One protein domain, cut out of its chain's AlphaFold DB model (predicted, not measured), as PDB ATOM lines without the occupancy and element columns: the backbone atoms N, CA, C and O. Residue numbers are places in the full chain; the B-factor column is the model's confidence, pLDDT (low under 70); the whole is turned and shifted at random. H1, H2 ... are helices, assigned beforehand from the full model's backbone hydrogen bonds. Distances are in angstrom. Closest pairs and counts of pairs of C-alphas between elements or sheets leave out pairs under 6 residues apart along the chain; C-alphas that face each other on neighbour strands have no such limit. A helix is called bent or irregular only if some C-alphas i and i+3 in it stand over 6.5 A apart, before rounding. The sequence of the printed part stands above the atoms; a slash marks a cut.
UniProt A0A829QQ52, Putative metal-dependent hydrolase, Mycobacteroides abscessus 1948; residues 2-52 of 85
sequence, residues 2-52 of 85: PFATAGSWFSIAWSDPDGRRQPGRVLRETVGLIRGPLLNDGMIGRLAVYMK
ATOM      1  N   PRO A   2     -19.993  29.505   7.970       50.41
ATOM      2  CA  PRO A   2     -20.288  28.391   8.898       50.41
ATOM      3  C   PRO A   2     -20.257  26.991   8.246       50.41
ATOM      4  O   PRO A   2     -20.262  25.985   8.946       50.41
ATOM      5  N   PHE A   3     -20.212  26.895   6.913       47.03
ATOM      6  CA  PHE A   3     -20.368  25.608   6.222       47.03
ATOM      7  C   PHE A   3     -19.106  24.729   6.230       47.03
ATOM      8  O   PHE A   3     -19.214  23.509   6.326       47.03
ATOM      9  N   ALA A   4     -17.907  25.323   6.204       53.12
ATOM     10  CA  ALA A   4     -16.651  24.561   6.196       53.12
ATOM     11  C   ALA A   4     -16.336  23.895   7.552       53.12
ATOM     12  O   ALA A   4     -15.689  22.848   7.606       53.12
ATOM     13  N   THR A   5     -16.831  24.461   8.657       59.47
ATOM     14  CA  THR A   5     -16.665  23.864   9.986       59.47
ATOM     15  C   THR A   5     -17.646  22.714  10.191       59.47
ATOM     16  O   THR A   5     -17.222  21.649  10.617       59.47
ATOM     17  N   ALA A   6     -18.914  22.853   9.792       65.12
ATOM     18  CA  ALA A   6     -19.918  21.798   9.966       65.12
ATOM     19  C   ALA A   6     -19.542  20.470   9.275       65.12
ATOM     20  O   ALA A   6     -19.670  19.413   9.887       65.12
ATOM     21  N   GLY A   7     -19.020  20.515   8.042       70.25
ATOM     22  CA  GLY A   7     -18.583  19.310   7.319       70.25
ATOM     23  C   GLY A   7     -17.368  18.631   7.959       70.25
ATOM     24  O   GLY A   7     -17.340  17.411   8.113       70.25
ATOM     25  N   SER A   8     -16.396  19.429   8.405       69.62
ATOM     26  CA  SER A   8     -15.205  18.926   9.101       69.62
ATOM     27  C   SER A   8     -15.571  18.300  10.449       69.62
ATOM     28  O   SER A   8     -15.113  17.211  10.776       69.62
ATOM     29  N   TRP A   9     -16.468  18.940  11.201       73.25
ATOM     30  CA  TRP A   9     -16.982  18.422  12.468       73.25
ATOM     31  C   TRP A   9     -17.824  17.160  12.292       73.25
ATOM     32  O   TRP A   9     -17.698  16.242  13.098       73.25
ATOM     33  N   PHE A  10     -18.635  17.078  11.235       76.69
ATOM     34  CA  PHE A  10     -19.373  15.862  10.892       76.69
ATOM     35  C   PHE A  10     -18.424  14.706  10.555       76.69
ATOM     36  O   PHE A  10     -18.597  13.606  11.072       76.69
ATOM     37  N   SER A  11     -17.381  14.962   9.760       73.94
ATOM     38  CA  SER A  11     -16.350  13.967   9.442       73.94
ATOM     39  C   SER A  11     -15.611  13.484  10.693       73.94
ATOM     40  O   SER A  11     -15.463  12.282  10.888       73.94
ATOM     41  N   ILE A  12     -15.224  14.394  11.592       77.38
ATOM     42  CA  ILE A  12     -14.580  14.042  12.867       77.38
ATOM     43  C   ILE A  12     -15.540  13.226  13.744       77.38
ATOM     44  O   ILE A  12     -15.173  12.183  14.278       77.38
ATOM     45  N   ALA A  13     -16.800  13.649  13.856       76.88
ATOM     46  CA  ALA A  13     -17.804  12.935  14.638       76.88
ATOM     47  C   ALA A  13     -18.102  11.529  14.086       76.88
ATOM     48  O   ALA A  13     -18.403  10.621  14.859       76.88
ATOM     49  N   TRP A  14     -18.016  11.334  12.770       77.12
ATOM     50  CA  TRP A  14     -18.321  10.059  12.127       77.12
ATOM     51  C   TRP A  14     -17.107   9.121  12.056       77.12
ATOM     52  O   TRP A  14     -17.190   7.957  12.451       77.12
ATOM     53  N   SER A  15     -15.965   9.633  11.601       77.44
ATOM     54  CA  SER A  15     -14.802   8.836  11.200       77.44
ATOM     55  C   SER A  15     -13.653   8.858  12.208       77.44
ATOM     56  O   SER A  15     -12.797   7.981  12.140       77.44
ATOM     57  N   ASP A  16     -13.630   9.797  13.162       73.75
ATOM     58  CA  ASP A  16     -12.509   9.978  14.096       73.75
ATOM     59  C   ASP A  16     -12.921   9.652  15.553       73.75
ATOM     60  O   ASP A  16     -13.682  10.390  16.193       73.75
ATOM     61  N   PRO A  17     -12.491   8.504  16.111       73.06
ATOM     62  CA  PRO A  17     -12.757   8.138  17.503       73.06
ATOM     63  C   PRO A  17     -12.071   9.051  18.529       73.06
ATOM     64  O   PRO A  17     -12.619   9.248  19.617       73.06
ATOM     65  N   ASP A  18     -10.900   9.601  18.206       74.50
ATOM     66  CA  ASP A  18     -10.107  10.417  19.130       74.50
ATOM     67  C   ASP A  18     -10.616  11.859  19.163       74.50
ATOM     68  O   ASP A  18     -10.787  12.438  20.243       74.50
ATOM     69  N   GLY A  19     -10.985  12.409  18.003       71.38
ATOM     70  CA  GLY A  19     -11.632  13.718  17.905       71.38
ATOM     71  C   GLY A  19     -12.982  13.778  18.633       71.38
ATOM     72  O   GLY A  19     -13.284  14.767  19.308       71.38
ATOM     73  N   ARG A  20     -13.759  12.684  18.618       74.31
ATOM     74  CA  ARG A  20     -15.005  12.551  19.404       74.31
ATOM     75  C   ARG A  20     -14.794  12.624  20.913       74.31
ATOM     76  O   ARG A  20     -15.670  13.105  21.631       74.31
ATOM     77  N   ARG A  21     -13.657  12.131  21.404       79.88
ATOM     78  CA  ARG A  21     -13.334  12.104  22.839       79.88
ATOM     79  C   ARG A  21     -12.821  13.451  23.348       79.88
ATOM     80  O   ARG A  21     -12.780  13.657  24.558       79.88
ATOM     81  N   GLN A  22     -12.443  14.369  22.453       81.12
ATOM     82  CA  GLN A  22     -11.835  15.658  22.805       81.12
ATOM     83  C   GLN A  22     -12.494  16.856  22.085       81.12
ATOM     84  O   GLN A  22     -11.801  17.662  21.456       81.12
ATOM     85  N   PRO A  23     -13.819  17.058  22.216       76.12
ATOM     86  CA  PRO A  23     -14.540  18.089  21.460       76.12
ATOM     87  C   PRO A  23     -14.050  19.519  21.750       76.12
ATOM     88  O   PRO A  23     -14.022  20.366  20.858       76.12
ATOM     89  N   GLY A  24     -13.595  19.800  22.979       82.62
ATOM     90  CA  GLY A  24     -13.053  21.115  23.341       82.62
ATOM     91  C   GLY A  24     -11.750  21.461  22.611       82.62
ATOM     92  O   GLY A  24     -11.517  22.622  22.269       82.62
ATOM     93  N   ARG A  25     -10.918  20.456  22.315       81.00
ATOM     94  CA  ARG A  25      -9.678  20.643  21.555       81.00
ATOM     95  C   ARG A  25      -9.979  20.966  20.094       81.00
ATOM     96  O   ARG A  25      -9.446  21.950  19.587       81.00
ATOM     97  N   VAL A  26     -10.893  20.214  19.480       81.12
ATOM     98  CA  VAL A  26     -11.357  20.446  18.102       81.12
ATOM     99  C   VAL A  26     -11.942  21.856  17.954       81.12
ATOM    100  O   VAL A  26     -11.650  22.554  16.982       81.12
ATOM    101  N   LEU A  27     -12.698  22.337  18.950       82.06
ATOM    102  CA  LEU A  27     -13.208  23.713  18.971       82.06
ATOM    103  C   LEU A  27     -12.104  24.757  19.037       82.06
ATOM    104  O   LEU A  27     -12.121  25.710  18.256       82.06
ATOM    105  N   ARG A  28     -11.128  24.576  19.925       83.94
ATOM    106  CA  ARG A  28     -10.000  25.503  20.047       83.94
ATOM    107  C   ARG A  28      -9.186  25.576  18.755       83.94
ATOM    108  O   ARG A  28      -8.834  26.671  18.329       83.94
ATOM    109  N   GLU A  29      -8.923  24.436  18.124       82.62
ATOM    110  CA  GLU A  29      -8.205  24.354  16.846       82.62
ATOM    111  C   GLU A  29      -9.014  24.998  15.710       82.62
ATOM    112  O   GLU A  29      -8.473  25.795  14.945       82.62
ATOM    113  N   THR A  30     -10.331  24.772  15.670       80.56
ATOM    114  CA  THR A  30     -11.233  25.424  14.704       80.56
ATOM    115  C   THR A  30     -11.204  26.950  14.849       80.56
ATOM    116  O   THR A  30     -11.071  27.668  13.858       80.56
ATOM    117  N   VAL A  31     -11.291  27.469  16.079       81.88
ATOM    118  CA  VAL A  31     -11.208  28.917  16.344       81.88
ATOM    119  C   VAL A  31      -9.827  29.462  15.983       81.88
ATOM    120  O   VAL A  31      -9.740  30.557  15.429       81.88
ATOM    121  N   GLY A  32      -8.761  28.706  16.257       82.00
ATOM    122  CA  GLY A  32      -7.393  29.058  15.877       82.00
ATOM    123  C   GLY A  32      -7.209  29.173  14.364       82.00
ATOM    124  O   GLY A  32      -6.578  30.118  13.908       82.00
ATOM    125  N   LEU A  33      -7.818  28.279  13.584       80.25
ATOM    126  CA  LEU A  33      -7.798  28.349  12.120       80.25
ATOM    127  C   LEU A  33      -8.586  29.550  11.591       80.25
ATOM    128  O   LEU A  33      -8.079  30.275  10.740       80.25
ATOM    129  N   ILE A  34      -9.790  29.796  12.122       78.06
ATOM    130  CA  ILE A  34     -10.618  30.955  11.734       78.06
ATOM    131  C   ILE A  34      -9.904  32.265  12.043       78.06
ATOM    132  O   ILE A  34      -9.923  33.182  11.230       78.06
ATOM    133  N   ARG A  35      -9.276  32.357  13.218       78.19
ATOM    134  CA  ARG A  35      -8.527  33.548  13.625       78.19
ATOM    135  C   ARG A  35      -7.117  33.607  13.039       78.19
ATOM    136  O   ARG A  35      -6.432  34.610  13.223       78.19
ATOM    137  N   GLY A  36      -6.688  32.536  12.386       76.69
ATOM    138  CA  GLY A  36      -5.355  32.383  11.844       76.69
ATOM    139  C   GLY A  36      -5.148  33.188  10.562       76.69
ATOM    140  O   GLY A  36      -6.111  33.590   9.900       76.69
ATOM    141  N   PRO A  37      -3.879  33.370  10.171       71.00
ATOM    142  CA  PRO A  37      -3.494  34.216   9.041       71.00
ATOM    143  C   PRO A  37      -4.086  33.731   7.709       71.00
ATOM    144  O   PRO A  37      -4.366  34.519   6.814       71.00
ATOM    145  N   LEU A  38      -4.369  32.432   7.580       69.31
ATOM    146  CA  LEU A  38      -4.942  31.857   6.359       69.31
ATOM    147  C   LEU A  38      -6.334  32.422   6.032       69.31
ATOM    148  O   LEU A  38      -6.649  32.655   4.865       69.31
ATOM    149  N   LEU A  39      -7.177  32.630   7.048       71.38
ATOM    150  CA  LEU A  39      -8.549  33.110   6.861       71.38
ATOM    151  C   LEU A  39      -8.677  34.615   7.104       71.38
ATOM    152  O   LEU A  39      -9.430  35.270   6.382       71.38
ATOM    153  N   ASN A  40      -7.920  35.167   8.055       69.00
ATOM    154  CA  ASN A  40      -7.977  36.591   8.378       69.00
ATOM    155  C   ASN A  40      -7.125  37.474   7.454       69.00
ATOM    156  O   ASN A  40      -7.575  38.561   7.102       69.00
ATOM    157  N   ASP A  41      -5.964  37.016   6.975       76.06
ATOM    158  CA  ASP A  41      -5.048  37.866   6.186       76.06
ATOM    159  C   ASP A  41      -5.394  37.863   4.686       76.06
ATOM    160  O   ASP A  41      -4.536  38.020   3.805       76.06
ATOM    161  N   GLY A  42      -6.666  37.597   4.370       73.69
ATOM    162  CA  GLY A  42      -7.195  37.606   3.010       73.69
ATOM    163  C   GLY A  42      -6.520  36.615   2.058       73.69
ATOM    164  O   GLY A  42      -6.638  36.777   0.845       73.69
ATOM    165  N   MET A  43      -5.811  35.594   2.559       80.38
ATOM    166  CA  MET A  43      -5.136  34.603   1.710       80.38
ATOM    167  C   MET A  43      -6.145  33.856   0.829       80.38
ATOM    168  O   MET A  43      -5.912  33.708  -0.366       80.38
ATOM    169  N   ILE A  44      -7.305  33.470   1.373       79.94
ATOM    170  CA  ILE A  44      -8.390  32.882   0.571       79.94
ATOM    171  C   ILE A  44      -8.869  33.839  -0.527       79.94
ATOM    172  O   ILE A  44      -9.117  33.402  -1.642       79.94
ATOM    173  N   GLY A  45      -8.962  35.142  -0.243       80.69
ATOM    174  CA  GLY A  45      -9.333  36.145  -1.246       80.69
ATOM    175  C   GLY A  45      -8.301  36.254  -2.371       80.69
ATOM    176  O   GLY A  45      -8.673  36.314  -3.539       80.69
ATOM    177  N   ARG A  46      -7.009  36.192  -2.026       79.19
ATOM    178  CA  ARG A  46      -5.910  36.134  -3.002       79.19
ATOM    179  C   ARG A  46      -5.966  34.858  -3.846       79.19
ATOM    180  O   ARG A  46      -5.781  34.921  -5.055       79.19
ATOM    181  N   LEU A  47      -6.281  33.717  -3.232       82.88
ATOM    182  CA  LEU A  47      -6.411  32.437  -3.932       82.88
ATOM    183  C   LEU A  47      -7.676  32.340  -4.795       82.88
ATOM    184  O   LEU A  47      -7.675  31.642  -5.804       82.88
ATOM    185  N   ALA A  48      -8.744  33.053  -4.438       83.88
ATOM    186  CA  ALA A  48     -10.002  33.033  -5.181       83.88
ATOM    187  C   ALA A  48      -9.849  33.539  -6.626       83.88
ATOM    188  O   ALA A  48     -10.648  33.167  -7.483       83.88
ATOM    189  N   VAL A  49      -8.818  34.344  -6.915       83.31
ATOM    190  CA  VAL A  49      -8.511  34.805  -8.277       83.31
ATOM    191  C   VAL A  49      -8.233  33.622  -9.211       83.31
ATOM    192  O   VAL A  49      -8.767  33.607 -10.315       83.31
ATOM    193  N   TYR A  50      -7.535  32.584  -8.735       80.94
ATOM    194  CA  TYR A  50      -7.258  31.357  -9.500       80.94
ATOM    195  C   TYR A  50      -8.505  30.508  -9.783       80.94
ATOM    196  O   TYR A  50      -8.477  29.633 -10.641       80.94
ATOM    197  N   MET A  51      -9.605  30.732  -9.056       85.06
ATOM    198  CA  MET A  51     -10.869  30.021  -9.275       85.06
ATOM    199  C   MET A  51     -11.793  30.736 -10.269       85.06
ATOM    200  O   MET A  51     -12.899  30.253 -10.532       85.06
ATOM    201  N   LYS A  52     -11.391  31.895 -10.808       86.00
ATOM    202  CA  LYS A  52     -12.169  32.583 -11.840       86.00
ATOM    203  C   LYS A  52     -12.195  31.737 -13.112       86.00
ATOM    204  O   LYS A  52     -11.175  31.216 -13.542       86.00
TER     205      LYS A  52
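Overview. This is residues 2 to 52 of the 85 residues of the protein "Putative metal-dependent hydrolase" of Mycobacteroides abscessus 1948 (UniProt A0A829QQ52). The chain makes an open hook: two helices of equal residue number, H1 and H3, run opposite ways at a shallow tilt with little contact between them, and the short H2 makes the turn at one end. From residue 35, the last of H3, to residue 52 an arm with the short H4 and then H5 sticks out free of the rest and makes much of the length. The printed part has 51 residues, with five named helices in the order H1, H2, H3, H4, H5 and no named strand, and its class is all helix. The whole is loose, with a radius of gyration of the C-alphas of 13.4 A, and elongated, spanning 38 by 20 by 15 A.

Along the chain. Start at Pro 2, the first printed residue, and step to C-alpha 3 at (-20.368, 25.608, 6.222), where H1 begins; from there H1, residues 3 to 15, runs 18.4 A to C-alpha 15 at (-14.802, 8.836, 11.200). After Asp 16 look for H2, residues 17 to 21, which measures 6.7 A from first to last C-alpha. Gln 22 comes next, and then H3, residues 23 to 35, runs 18.3 A from C-alpha 23 at (-14.540, 18.089, 21.460). Past Gly 36 you reach H4, residues 37 to 40, 5.1 A from first to last C-alpha. Asp 41 and Gly 42 lead to H5, residues 43 to 51, which runs 13.2 A and ends at C-alpha 51 at (-10.869, 30.021, -9.275), one residue before Lys 52. H5 is neither bent nor irregular, but only just: C-alphas 46 and 49 are 6.0 A apart.

Arrangement. Going along from H1, look first at its residues 12 to 13, which alone touch H2. H1 and H2 touch only at the corner by their link, with 4 pairs of C-alphas within 8 A; the closest are those of Ala 13 and Arg 20, 5.5 A apart. Next compare H1 with H3: they are close but not clearly touching, and their closest C-alphas, those of Thr 5 and Thr 30, are 7.4 A apart. Their lines stand at a shallow tilt of 29 degrees, and they run opposite ways. H2 and H3 are close but not clearly touching, with the C-alphas of Gly 19 and Val 26 the closest at 6.7 A. H3 and H4 are close but not clearly touching, and their closest C-alphas are those of Ile 34 and Asn 40, 7.1 A apart. H4 and H5 are also close but not clearly touching, with the C-alphas of Leu 38 and Ile 44 the closest at 6.8 A. H5 is apart from H1, H2 and H3, and H4 is apart from H1 and H2. In the backbone of H3 every O i to N i+4 pair is within hydrogen-bond range; in H1 8 of 9 are, in H2 0 of 1 with 1 of 2 O i to N i+3 pairs within range, and in H5 2 of 5 with 5 of 6 O i to N i+3 pairs within range. H4 is too short for any O i to N i+4 pair, and its one O i to N i+3 pair is not within range.

Size, cuts and confidence. The two C-alphas farthest apart are those of Arg 21 and Lys 52, at 40.3 A. Without the free residues 35 to 52, the body of 33 residues spans 24 by 17 by 9 A. The printed part has no cut, and the four links between successive helices are tight. The mean pLDDT of the printed part is 75.6; find the values under 70 at residues 2 to 6, 8, 38 and 40.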